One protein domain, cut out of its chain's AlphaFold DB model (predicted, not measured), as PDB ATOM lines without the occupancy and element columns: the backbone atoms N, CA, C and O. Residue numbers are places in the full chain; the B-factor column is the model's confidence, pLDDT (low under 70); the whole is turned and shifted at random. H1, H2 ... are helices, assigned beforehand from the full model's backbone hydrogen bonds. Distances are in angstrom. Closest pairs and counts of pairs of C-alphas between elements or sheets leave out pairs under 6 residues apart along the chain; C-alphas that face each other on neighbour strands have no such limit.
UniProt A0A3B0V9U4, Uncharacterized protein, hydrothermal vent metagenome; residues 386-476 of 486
ATOM      1  N   GLN A 386     103.045 266.238 151.805       78.75
ATOM      2  CA  GLN A 386     102.490 265.266 152.745       78.75
ATOM      3  C   GLN A 386     101.190 264.682 152.198       78.75
ATOM      4  O   GLN A 386     101.061 263.467 152.156       78.75
ATOM      5  N   SER A 387     100.273 265.506 151.678       78.31
ATOM      6  CA  SER A 387      99.059 264.995 151.015       78.31
ATOM      7  C   SER A 387      99.371 264.094 149.807       78.31
ATOM      8  O   SER A 387      98.642 263.134 149.556       78.31
ATOM      9  N   ALA A 388     100.457 264.359 149.071       77.88
ATOM     10  CA  ALA A 388     100.899 263.512 147.958       77.88
ATOM     11  C   ALA A 388     101.497 262.168 148.426       77.88
ATOM     12  O   ALA A 388     101.206 261.123 147.840       77.88
ATOM     13  N   LEU A 389     102.298 262.174 149.497       81.81
ATOM     14  CA  LEU A 389     102.810 260.960 150.141       81.81
ATOM     15  C   LEU A 389     101.683 260.134 150.760       81.81
ATOM     16  O   LEU A 389     101.590 258.936 150.497       81.81
ATOM     17  N   ASP A 390     100.791 260.775 151.510       83.31
ATOM     18  CA  ASP A 390      99.610 260.153 152.101       83.31
ATOM     19  C   ASP A 390      98.759 259.496 151.003       83.31
ATOM     20  O   ASP A 390      98.363 258.342 151.151       83.31
ATOM     21  N   PHE A 391      98.547 260.149 149.853       83.50
ATOM     22  CA  PHE A 391      97.868 259.539 148.703       83.50
ATOM     23  C   PHE A 391      98.578 258.269 148.196       83.50
ATOM     24  O   PHE A 391      97.939 257.225 148.073       83.50
ATOM     25  N   LEU A 392      99.894 258.314 147.954       85.19
ATOM     26  CA  LEU A 392     100.652 257.165 147.434       85.19
ATOM     27  C   LEU A 392     100.792 256.005 148.436       85.19
ATOM     28  O   LEU A 392     100.944 254.852 148.018       85.19
ATOM     29  N   LEU A 393     100.757 256.288 149.741       84.31
ATOM     30  CA  LEU A 393     100.952 255.305 150.810       84.31
ATOM     31  C   LEU A 393      99.634 254.763 151.401       84.31
ATOM     32  O   LEU A 393      99.654 253.674 151.977       84.31
ATOM     33  N   SER A 394      98.505 255.468 151.247       77.69
ATOM     34  CA  SER A 394      97.224 255.143 151.911       77.69
ATOM     35  C   SER A 394      96.391 254.018 151.289       77.69
ATOM     36  O   SER A 394      95.437 253.575 151.932       77.69
ATOM     37  N   ASP A 395      96.717 253.505 150.095       62.44
ATOM     38  CA  ASP A 395      96.046 252.297 149.589       62.44
ATOM     39  C   ASP A 395      96.469 251.070 150.416       62.44
ATOM     40  O   ASP A 395      97.521 250.470 150.189       62.44
ATOM     41  N   GLU A 396      95.633 250.668 151.373       54.22
ATOM     42  CA  GLU A 396      95.836 249.470 152.198       54.22
ATOM     43  C   GLU A 396      95.757 248.148 151.401       54.22
ATOM     44  O   GLU A 396      96.050 247.088 151.956       54.22
ATOM     45  N   THR A 397      95.334 248.168 150.130       52.59
ATOM     46  CA  THR A 397      94.862 246.966 149.415       52.59
ATOM     47  C   THR A 397      95.810 246.399 148.358       52.59
ATOM     48  O   THR A 397      95.591 245.270 147.908       52.59
ATOM     49  N   THR A 398      96.868 247.122 147.977       62.31
ATOM     50  CA  THR A 398      97.809 246.690 146.928       62.31
ATOM     51  C   THR A 398      99.289 246.886 147.291       62.31
ATOM     52  O   THR A 398      99.676 247.782 148.047       62.31
ATOM     53  N   ASP A 399     100.135 246.026 146.714       81.44
ATOM     54  CA  ASP A 399     101.606 246.092 146.756       81.44
ATOM     55  C   ASP A 399     102.181 246.725 145.466       81.44
ATOM     56  O   ASP A 399     103.307 246.439 145.076       81.44
ATOM     57  N   TRP A 400     101.386 247.508 144.734       87.94
ATOM     58  CA  TRP A 400     101.697 248.039 143.399       87.94
ATOM     59  C   TRP A 400     100.778 249.229 143.082       87.94
ATOM     60  O   TRP A 400      99.788 249.432 143.772       87.94
ATOM     61  N   TRP A 401     101.067 250.005 142.035       89.75
ATOM     62  CA  TRP A 401     100.283 251.190 141.652       89.75
ATOM     63  C   TRP A 401      99.787 251.106 140.196       89.75
ATOM     64  O   TRP A 401     100.453 250.533 139.332       89.75
ATOM     65  N   GLN A 402      98.603 251.662 139.913       86.00
ATOM     66  CA  GLN A 402      98.070 251.837 138.552       86.00
ATOM     67  C   GLN A 402      97.100 253.033 138.491       86.00
ATOM     68  O   GLN A 402      96.265 253.173 139.384       86.00
ATOM     69  N   ASP A 403      97.124 253.815 137.409       72.00
ATOM     70  CA  ASP A 403      95.953 254.593 136.952       72.00
ATOM     71  C   ASP A 403      94.969 253.655 136.229       72.00
ATOM     72  O   ASP A 403      93.763 253.645 136.478       72.00
ATOM     73  N   ARG A 404      95.492 252.781 135.353       73.88
ATOM     74  CA  ARG A 404      94.700 251.863 134.518       73.88
ATOM     75  C   ARG A 404      95.303 250.470 134.522       73.88
ATOM     76  O   ARG A 404      96.514 250.293 134.606       73.88
ATOM     77  N   THR A 405      94.468 249.457 134.296       72.94
ATOM     78  CA  THR A 405      94.908 248.052 134.213       72.94
ATOM     79  C   THR A 405      96.051 247.828 133.216       72.94
ATOM     80  O   THR A 405      96.886 246.961 133.450       72.94
ATOM     81  N   ALA A 406      96.089 248.610 132.129       70.12
ATOM     82  CA  ALA A 406      97.098 248.535 131.071       70.12
ATOM     83  C   ALA A 406      98.387 249.334 131.353       70.12
ATOM     84  O   ALA A 406      99.328 249.230 130.577       70.12
ATOM     85  N   THR A 407      98.436 250.139 132.420       78.88
ATOM     86  CA  THR A 407      99.593 250.985 132.768       78.88
ATOM     87  C   THR A 407     100.286 250.548 134.063       78.88
ATOM     88  O   THR A 407     101.317 251.103 134.424       78.88
ATOM     89  N   LYS A 408      99.776 249.509 134.736       86.88
ATOM     90  CA  LYS A 408     100.243 249.010 136.039       86.88
ATOM     91  C   LYS A 408     101.760 248.818 136.150       86.88
ATOM     92  O   LYS A 408     102.348 249.269 137.131       86.88
ATOM     93  N   ALA A 409     102.401 248.163 135.177       89.00
ATOM     94  CA  ALA A 409     103.851 247.950 135.213       89.00
ATOM     95  C   ALA A 409     104.629 249.277 135.177       89.00
ATOM     96  O   ALA A 409     105.517 249.485 136.003       89.00
ATOM     97  N   ARG A 410     104.254 250.188 134.269       88.06
ATOM     98  CA  ARG A 410     104.804 251.548 134.171       88.06
ATOM     99  C   ARG A 410     104.601 252.312 135.473       88.06
ATOM    100  O   ARG A 410     105.572 252.749 136.077       88.06
ATOM    101  N   ASP A 411     103.350 252.448 135.901       90.19
ATOM    102  CA  ASP A 411     102.965 253.293 137.030       90.19
ATOM    103  C   ASP A 411     103.641 252.802 138.322       90.19
ATOM    104  O   ASP A 411     104.238 253.597 139.044       90.19
ATOM    105  N   THR A 412     103.679 251.482 138.551       91.69
ATOM    106  CA  THR A 412     104.410 250.885 139.681       91.69
ATOM    107  C   THR A 412     105.909 251.169 139.624       91.69
ATOM    108  O   THR A 412     106.496 251.536 140.641       91.69
ATOM    109  N   VAL A 413     106.552 251.021 138.461       90.25
ATOM    110  CA  VAL A 413     107.991 251.298 138.312       90.25
ATOM    111  C   VAL A 413     108.298 252.780 138.527       90.25
ATOM    112  O   VAL A 413     109.297 253.101 139.176       90.25
ATOM    113  N   THR A 414     107.442 253.681 138.046       87.25
ATOM    114  CA  THR A 414     107.585 255.119 138.286       87.25
ATOM    115  C   THR A 414     107.433 255.439 139.773       87.25
ATOM    116  O   THR A 414     108.320 256.077 140.332       87.25
ATOM    117  N   THR A 415     106.404 254.931 140.462       89.56
ATOM    118  CA  THR A 415     106.225 255.186 141.904       89.56
ATOM    119  C   THR A 415     107.341 254.577 142.763       89.56
ATOM    120  O   THR A 415     107.781 255.232 143.708       89.56
ATOM    121  N   ILE A 416     107.871 253.391 142.423       82.94
ATOM    122  CA  ILE A 416     109.075 252.837 143.078       82.94
ATOM    123  C   ILE A 416     110.234 253.836 142.976       82.94
ATOM    124  O   ILE A 416     110.813 254.192 144.003       82.94
ATOM    125  N   LYS A 417     110.541 254.327 141.766       84.38
ATOM    126  CA  LYS A 417     111.624 255.299 141.536       84.38
ATOM    127  C   LYS A 417     111.386 256.607 142.294       84.38
ATOM    128  O   LYS A 417     112.294 257.092 142.961       84.38
ATOM    129  N   SER A 418     110.175 257.162 142.235       82.25
ATOM    130  CA  SER A 418     109.836 258.423 142.907       82.25
ATOM    131  C   SER A 418     109.946 258.332 144.429       82.25
ATOM    132  O   SER A 418     110.513 259.230 145.042       82.25
ATOM    133  N   LEU A 419     109.466 257.245 145.046       81.75
ATOM    134  CA  LEU A 419     109.579 257.055 146.497       81.75
ATOM    135  C   LEU A 419     111.025 256.749 146.929       81.75
ATOM    136  O   LEU A 419     111.456 257.216 147.981       81.75
ATOM    137  N   GLN A 420     111.809 256.032 146.114       80.44
ATOM    138  CA  GLN A 420     113.235 255.784 146.377       80.44
ATOM    139  C   GLN A 420     114.081 257.067 146.443       80.44
ATOM    140  O   GLN A 420     115.092 257.072 147.138       80.44
ATOM    141  N   LEU A 421     113.678 258.150 145.769       74.25
ATOM    142  CA  LEU A 421     114.383 259.439 145.821       74.25
ATOM    143  C   LEU A 421     114.204 260.196 147.150       74.25
ATOM    144  O   LEU A 421     114.956 261.134 147.400       74.25
ATOM    145  N   ILE A 422     113.219 259.820 147.978       76.31
ATOM    146  CA  ILE A 422     112.818 260.561 149.192       76.31
ATOM    147  C   ILE A 422     112.685 259.681 150.450       76.31
ATOM    148  O   ILE A 422     112.339 260.180 151.518       76.31
ATOM    149  N   VAL A 423     112.971 258.378 150.355       80.56
ATOM    150  CA  VAL A 423     112.786 257.409 151.456       80.56
ATOM    151  C   VAL A 423     113.667 257.674 152.687       80.56
ATOM    152  O   VAL A 423     113.280 257.302 153.792       80.56
ATOM    153  N   ASP A 424     114.812 258.345 152.527       75.50
ATOM    154  CA  ASP A 424     115.683 258.724 153.652       75.50
ATOM    155  C   ASP A 424     115.040 259.802 154.552       75.50
ATOM    156  O   ASP A 424     115.232 259.776 155.770       75.50
ATOM    157  N   ASP A 425     114.244 260.709 153.971       75.88
ATOM    158  CA  ASP A 425     113.461 261.720 154.702       75.88
ATOM    159  C   ASP A 425     112.081 261.184 155.142       75.88
ATOM    160  O   ASP A 425     111.535 261.641 156.148       75.88
ATOM    161  N   TYR A 426     111.539 260.188 154.425       80.38
ATOM    162  CA  TYR A 426     110.212 259.586 154.636       80.38
ATOM    163  C   TYR A 426     110.283 258.045 154.768       80.38
ATOM    164  O   TYR A 426     109.840 257.308 153.875       80.38
ATOM    165  N   PRO A 427     110.845 257.518 155.876       78.75
ATOM    166  CA  PRO A 427     111.152 256.092 156.044       78.75
ATOM    167  C   PRO A 427     109.923 255.168 156.056       78.75
ATOM    168  O   PRO A 427     110.054 253.962 155.830       78.75
ATOM    169  N   GLU A 428     108.717 255.692 156.271       81.50
ATOM    170  CA  GLU A 428     107.447 254.982 156.091       81.50
ATOM    171  C   GLU A 428     107.289 254.385 154.679       81.50
ATOM    172  O   GLU A 428     106.765 253.273 154.531       81.50
ATOM    173  N   ALA A 429     107.825 255.048 153.647       83.25
ATOM    174  CA  ALA A 429     107.774 254.571 152.267       83.25
ATOM    175  C   ALA A 429     108.586 253.279 152.043       83.25
ATOM    176  O   ALA A 429     108.262 252.500 151.142       83.25
ATOM    177  N   GLN A 430     109.590 252.992 152.886       83.38
ATOM    178  CA  GLN A 430     110.487 251.835 152.747       83.38
ATOM    179  C   GLN A 430     109.729 250.504 152.652       83.38
ATOM    180  O   GLN A 430     110.124 249.618 151.889       83.38
ATOM    181  N   THR A 431     108.629 250.347 153.395       83.25
ATOM    182  CA  THR A 431     107.835 249.105 153.375       83.25
ATOM    183  C   THR A 431     107.096 248.945 152.046       83.25
ATOM    184  O   THR A 431     107.176 247.886 151.426       83.25
ATOM    185  N   LYS A 432     106.449 250.012 151.556       85.00
ATOM    186  CA  LYS A 432     105.743 250.017 150.265       85.00
ATOM    187  C   LYS A 432     106.697 249.797 149.088       85.00
ATOM    188  O   LYS A 432     106.404 248.966 148.234       85.00
ATOM    189  N   ILE A 433     107.870 250.441 149.089       82.06
ATOM    190  CA  ILE A 433     108.938 250.193 148.102       82.06
ATOM    191  C   ILE A 433     109.350 248.712 148.116       82.06
ATOM    192  O   ILE A 433     109.405 248.074 147.067       82.06
ATOM    193  N   SER A 434     109.608 248.144 149.299       84.19
ATOM    194  CA  SER A 434     110.069 246.752 149.438       84.19
ATOM    195  C   SER A 434     109.036 245.743 148.920       84.19
ATOM    196  O   SER A 434     109.394 244.799 148.212       84.19
ATOM    197  N   ASN A 435     107.755 245.968 149.220       86.94
ATOM    198  CA  ASN A 435     106.656 245.147 148.717       86.94
ATOM    199  C   ASN A 435     106.491 245.272 147.194       86.94
ATOM    200  O   ASN A 435     106.331 244.257 146.520       86.94
ATOM    201  N   ALA A 436     106.602 246.479 146.636       88.81
ATOM    202  CA  ALA A 436     106.463 246.699 145.198       88.81
ATOM    203  C   ALA A 436     107.626 246.118 144.378       88.81
ATOM    204  O   ALA A 436     107.405 245.578 143.294       88.81
ATOM    205  N   ILE A 437     108.849 246.118 144.917       87.56
ATOM    206  CA  ILE A 437     109.988 245.387 144.336       87.56
ATOM    207  C   ILE A 437     109.719 243.874 144.333       87.56
ATOM    208  O   ILE A 437     109.990 243.196 143.335       87.56
ATOM    209  N   LEU A 438     109.158 243.331 145.421       87.88
ATOM    210  CA  LEU A 438     108.774 241.919 145.500       87.88
ATOM    211  C   LEU A 438     107.650 241.584 144.508       87.88
ATOM    212  O   LEU A 438     107.734 240.560 143.830       87.88
ATOM    213  N   TRP A 439     106.636 242.443 144.376       92.56
ATOM    214  CA  TRP A 439     105.578 242.289 143.378       92.56
ATOM    215  C   TRP A 439     106.149 242.292 141.956       92.56
ATOM    216  O   TRP A 439     105.873 241.365 141.198       92.56
ATOM    217  N   LEU A 440     107.001 243.264 141.613       90.75
ATOM    218  CA  LEU A 440     107.571 243.401 140.270       90.75
ATOM    219  C   LEU A 440     108.395 242.166 139.869       90.75
ATOM    220  O   LEU A 440     108.310 241.708 138.735       90.75
ATOM    221  N   ASN A 441     109.125 241.569 140.814       90.19
ATOM    222  CA  ASN A 441     109.873 240.325 140.593       90.19
ATOM    223  C   ASN A 441     108.993 239.068 140.441       90.19
ATOM    224  O   ASN A 441     109.490 238.037 139.997       90.19
ATOM    225  N   ASN A 442     107.706 239.130 140.799       91.38
ATOM    226  CA  ASN A 442     106.742 238.036 140.626       91.38
ATOM    227  C   ASN A 442     105.685 238.329 139.539       91.38
ATOM    228  O   ASN A 442     104.902 237.443 139.191       91.38
ATOM    229  N   TYR A 443     105.634 239.553 139.006       93.06
ATOM    230  CA  TYR A 443     104.690 239.940 137.962       93.06
ATOM    231  C   TYR A 443     105.034 239.274 136.624       93.06
ATOM    232  O   TYR A 443     106.179 238.912 136.352       93.06
ATOM    233  N   GLN A 444     104.017 239.080 135.786       92.88
ATOM    234  CA  GLN A 444     104.144 238.520 134.445       92.88
ATOM    235  C   GLN A 444     103.609 239.564 133.456       92.88
ATOM    236  O   GLN A 444     102.393 239.777 133.424       92.88
ATOM    237  N   PRO A 445     104.482 240.246 132.695       91.00
ATOM    238  CA  PRO A 445     104.071 241.314 131.793       91.00
ATOM    239  C   PRO A 445     103.229 240.765 130.640       91.00
ATOM    240  O   PRO A 445     103.495 239.688 130.108       91.00
ATOM    241  N   GLN A 446     102.198 241.512 130.262       86.38
ATOM    242  CA  GLN A 446     101.199 241.101 129.274       86.38
ATOM    243  C   GLN A 446     101.582 241.470 127.831       86.38
ATOM    244  O   GLN A 446     100.976 240.961 126.891       86.38
ATOM    245  N   ASN A 447     102.549 242.374 127.638       83.00
ATOM    246  CA  ASN A 447     102.956 242.897 126.330       83.00
ATOM    247  C   ASN A 447     104.399 243.457 126.349       83.00
ATOM    248  O   ASN A 447     105.071 243.463 127.384       83.00
ATOM    249  N   ASN A 448     104.872 243.936 125.191       84.56
ATOM    250  CA  ASN A 448     106.227 244.475 125.018       84.56
ATOM    251  C   ASN A 448     106.489 245.783 125.799       84.56
ATOM    252  O   ASN A 448     107.619 245.992 126.237       84.56
ATOM    253  N   ASP A 449     105.474 246.628 126.018       80.94
ATOM    254  CA  ASP A 449     105.599 247.866 126.808       80.94
ATOM    255  C   ASP A 449     105.779 247.546 128.300       80.94
ATOM    256  O   ASP A 449     106.750 247.991 128.908       80.94
ATOM    257  N   GLU A 450     104.948 246.671 128.878       89.88
ATOM    258  CA  GLU A 450     105.128 246.232 130.270       89.88
ATOM    259  C   GLU A 450     106.503 245.579 130.494       89.88
ATOM    260  O   GLU A 450     107.138 245.838 131.518       89.88
ATOM    261  N   MET A 451     107.009 244.793 129.531       91.62
ATOM    262  CA  MET A 451     108.377 244.257 129.589       91.62
ATOM    263  C   MET A 451     109.443 245.361 129.597       91.62
ATOM    264  O   MET A 451     110.375 245.295 130.399       91.62
ATOM    265  N   ALA A 452     109.308 246.379 128.742       86.00
ATOM    266  CA  ALA A 452     110.235 247.507 128.697       86.00
ATOM    267  C   ALA A 452     110.223 248.312 130.010       86.00
ATOM    268  O   ALA A 452     111.289 248.614 130.556       86.00
ATOM    269  N   TRP A 453     109.044 248.584 130.581       90.94
ATOM    270  CA  TRP A 453     108.924 249.272 131.870       90.94
ATOM    271  C   TRP A 453     109.522 248.468 133.023       90.94
ATOM    272  O   TRP A 453     110.300 249.029 133.797       90.94
ATOM    273  N   MET A 454     109.251 247.160 133.105       92.56
ATOM    274  CA  MET A 454     109.868 246.278 134.104       92.56
ATOM    275  C   MET A 454     111.397 246.272 133.998       92.56
ATOM    276  O   MET A 454     112.077 246.415 135.014       92.56
ATOM    277  N   LEU A 455     111.948 246.161 132.784       90.25
ATOM    278  CA  LEU A 455     113.396 246.213 132.552       90.25
ATOM    279  C   LEU A 455     113.999 247.578 132.917       90.25
ATOM    280  O   LEU A 455     115.087 247.631 133.484       90.25
ATOM    281  N   SER A 456     113.272 248.679 132.700       87.62
ATOM    282  CA  SER A 456     113.713 250.031 133.084       87.62
ATOM    283  C   SER A 456     113.835 250.257 134.601       87.62
ATOM    284  O   SER A 456     114.291 251.322 135.023       87.62
ATOM    285  N   SER A 457     113.362 249.317 135.428       82.12
ATOM    286  CA  SER A 457     113.164 249.527 136.866       82.12
ATOM    287  C   SER A 457     114.442 249.501 137.706       82.12
ATOM    288  O   SER A 457     114.484 250.153 138.744       82.12
ATOM    289  N   GLY A 458     115.466 248.748 137.289       81.06
ATOM    290  CA  GLY A 458     116.706 248.559 138.056       81.06
ATOM    291  C   GLY A 458     116.564 247.753 139.359       81.06
ATOM    292  O   GLY A 458     117.536 247.642 140.101       81.06
ATOM    293  N   VAL A 459     115.383 247.186 139.648       82.00
ATOM    294  CA  VAL A 459     115.083 246.436 140.891       82.00
ATOM    295  C   VAL A 459     114.703 244.967 140.647       82.00
ATOM    296  O   VAL A 459     114.275 244.260 141.563       82.00
ATOM    297  N   LEU A 460     114.843 244.492 139.408       82.69
ATOM    298  CA  LEU A 460     114.680 243.080 139.072       82.69
ATOM    299  C   LEU A 460     115.870 242.252 139.573       82.69
ATOM    300  O   LEU A 460     117.006 242.716 139.637       82.69
ATOM    301  N   THR A 461     115.610 240.988 139.877       85.19
ATOM    302  CA  THR A 461     116.648 239.965 139.998       85.19
ATOM    303  C   THR A 461     117.159 239.563 138.615       85.19
ATOM    304  O   THR A 461     116.392 239.506 137.651       85.19
ATOM    305  N   ASN A 462     118.445 239.210 138.529       81.69
ATOM    306  CA  ASN A 462     119.120 238.842 137.277       81.69
ATOM    307  C   ASN A 462     118.392 237.734 136.484       81.69
ATOM    308  O   ASN A 462     118.506 237.678 135.264       81.69
ATOM    309  N   GLU A 463     117.673 236.834 137.164       90.06
ATOM    310  CA  GLU A 463     116.891 235.755 136.543       90.06
ATOM    311  C   GLU A 463     115.657 236.299 135.803       90.06
ATOM    312  O   GLU A 463     115.430 235.958 134.640       90.06
ATOM    313  N   VAL A 464     114.903 237.205 136.438       86.44
ATOM    314  CA  VAL A 464     113.749 237.876 135.821       86.44
ATOM    315  C   VAL A 464     114.217 238.797 134.696       86.44
ATOM    316  O   VAL A 464     113.674 238.733 133.596       86.44
ATOM    317  N   GLU A 465     115.265 239.592 134.927       84.69
ATOM    318  CA  GLU A 465     115.855 240.480 133.918       84.69
ATOM    319  C   GLU A 465     116.260 239.710 132.649       84.69
ATOM    320  O   GLU A 465     115.821 240.050 131.551       84.69
ATOM    321  N   GLN A 466     117.026 238.620 132.783       89.50
ATOM    322  CA  GLN A 466     117.454 237.805 131.638       89.50
ATOM    323  C   GLN A 466     116.275 237.146 130.910       89.50
ATOM    324  O   GLN A 466     116.286 237.075 129.680       89.50
ATOM    325  N   SER A 467     115.244 236.711 131.641       92.81
ATOM    326  CA  SER A 467     114.020 236.146 131.060       92.81
ATOM    327  C   SER A 467     113.245 237.178 130.227       92.81
ATOM    328  O   SER A 467     112.840 236.895 129.094       92.81
ATOM    329  N   LEU A 468     113.102 238.408 130.734       92.12
ATOM    330  CA  LEU A 468     112.440 239.498 130.015       92.12
ATOM    331  C   LEU A 468     113.270 239.992 128.820       92.12
ATOM    332  O   LEU A 468     112.710 240.171 127.742       92.12
ATOM    333  N   VAL A 469     114.595 240.137 128.950       90.06
ATOM    334  CA  VAL A 469     115.478 240.494 127.819       90.06
ATOM    335  C   VAL A 469     115.430 239.431 126.718       90.06
ATOM    336  O   VAL A 469     115.408 239.784 125.536       90.06
ATOM    337  N   ALA A 470     115.388 238.143 127.068       90.88
ATOM    338  CA  ALA A 470     115.250 237.064 126.093       90.88
ATOM    339  C   ALA A 470     113.898 237.128 125.364       90.88
ATOM    340  O   ALA A 470     113.871 237.121 124.133       90.88
ATOM    341  N   THR A 471     112.800 237.266 126.116       88.50
ATOM    342  CA  THR A 471     111.430 237.330 125.576       88.50
ATOM    343  C   THR A 471     111.227 238.560 124.689       88.50
ATOM    344  O   THR A 471     110.727 238.456 123.568       88.50
ATOM    345  N   LEU A 472     111.696 239.729 125.130       85.94
ATOM    346  CA  LEU A 472     111.622 240.957 124.346       85.94
ATOM    347  C   LEU A 472     112.468 240.851 123.064       85.94
ATOM    348  O   LEU A 472     112.029 241.306 122.013       85.94
ATOM    349  N   ASN A 473     113.637 240.198 123.082       84.31
ATOM    350  CA  ASN A 473     114.409 239.971 121.851       84.31
ATOM    351  C   ASN A 473     113.763 238.956 120.892       84.31
ATOM    352  O   ASN A 473     113.933 239.114 119.684       84.31
ATOM    353  N   SER A 474     113.009 237.960 121.375       83.62
ATOM    354  CA  SER A 474     112.231 237.073 120.490       83.62
ATOM    355  C   SER A 474     111.007 237.748 119.862       83.62
ATOM    356  O   SER A 474     110.528 237.275 118.837       83.62
ATOM    357  N   ASN A 475     110.543 238.866 120.428       80.56
ATOM    358  CA  ASN A 475     109.375 239.616 119.956       80.56
ATOM    359  C   ASN A 475     109.721 240.724 118.934       80.56
ATOM    360  O   ASN A 475     108.882 241.574 118.629       80.56
ATOM    361  N   LYS A 476     110.952 240.733 118.405       77.62
ATOM    362  CA  LYS A 476     111.364 241.624 117.310       77.62
ATOM    363  C   LYS A 476     110.688 241.234 115.999       77.62
ATOM    364  O   LYS A 476     110.693 240.064 115.618       77.62
TER     365      LYS A 476
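Overview. This is residues 386 to 476 of the 486 residues of an uncharacterized protein of hydrothermal vent metagenome (UniProt A0A3B0V9U4). Two helical hairpins, H2 with H3 and H4 with H5, follow each other along an elongated body, joined where the first part of H2 packs on H4. H1 lies at one end of the long axis, near the start of H3, and H5 at the other. The printed part has 91 residues with five named helices, in the order H1 to H5, and no named strand; the class is all helix. It is compact, with a radius of gyration of the C-alphas of 13.6 A, and spans 44 by 26 by 18 A.

Along the chain. The longest helix, H3, covers residues 429 to 442 and measures 20.2 A from first to last C-alpha. H2 covers residues 408 to 420, 17.9 A, and H4 residues 448 to 455, 10.5 A. H5 covers residues 462 to 474, 18.2 A, and ends with C-alpha 474 at (112.231, 237.073, 120.490). H1 covers residues 386 to 393, 10.3 A, and begins with C-alpha 386 at (102.490, 265.266, 152.745).

Arrangement. H3 touches H2, the C-alphas of Ile 433 and Ile 416 being closest at 5.7 A; this hairpin runs opposite ways at a tilt of 35.2 degrees, only just steep. With residues 409 to 413 alone, H2 touches H4, closest at the C-alphas of Arg 410 and Trp 453, 5.2 A, the same way at a shallow tilt of 22 degrees. H4 and H5 form a hairpin and touch, closest at the C-alphas of Met 451 and Leu 468, 6.3 A. H1 is close to H3 but not clearly touching, closest at the C-alphas of Leu 393 and Ala 429, 7.0 A. H1 and H2 are only just apart, closest 8.1 A. In H1, H2, H3, H4 and H5 every O i to N i+4 pair is within hydrogen-bond range.

Size, cuts and confidence. The C-alphas of Gln 386 and Ser 474 are the two farthest apart, 43.9 A. The printed part has no cut. The link from H1 to H2, residues 394 to 407, is long. Mean pLDDT of the printed part is 83.4; residues 395 to 398 are under 70.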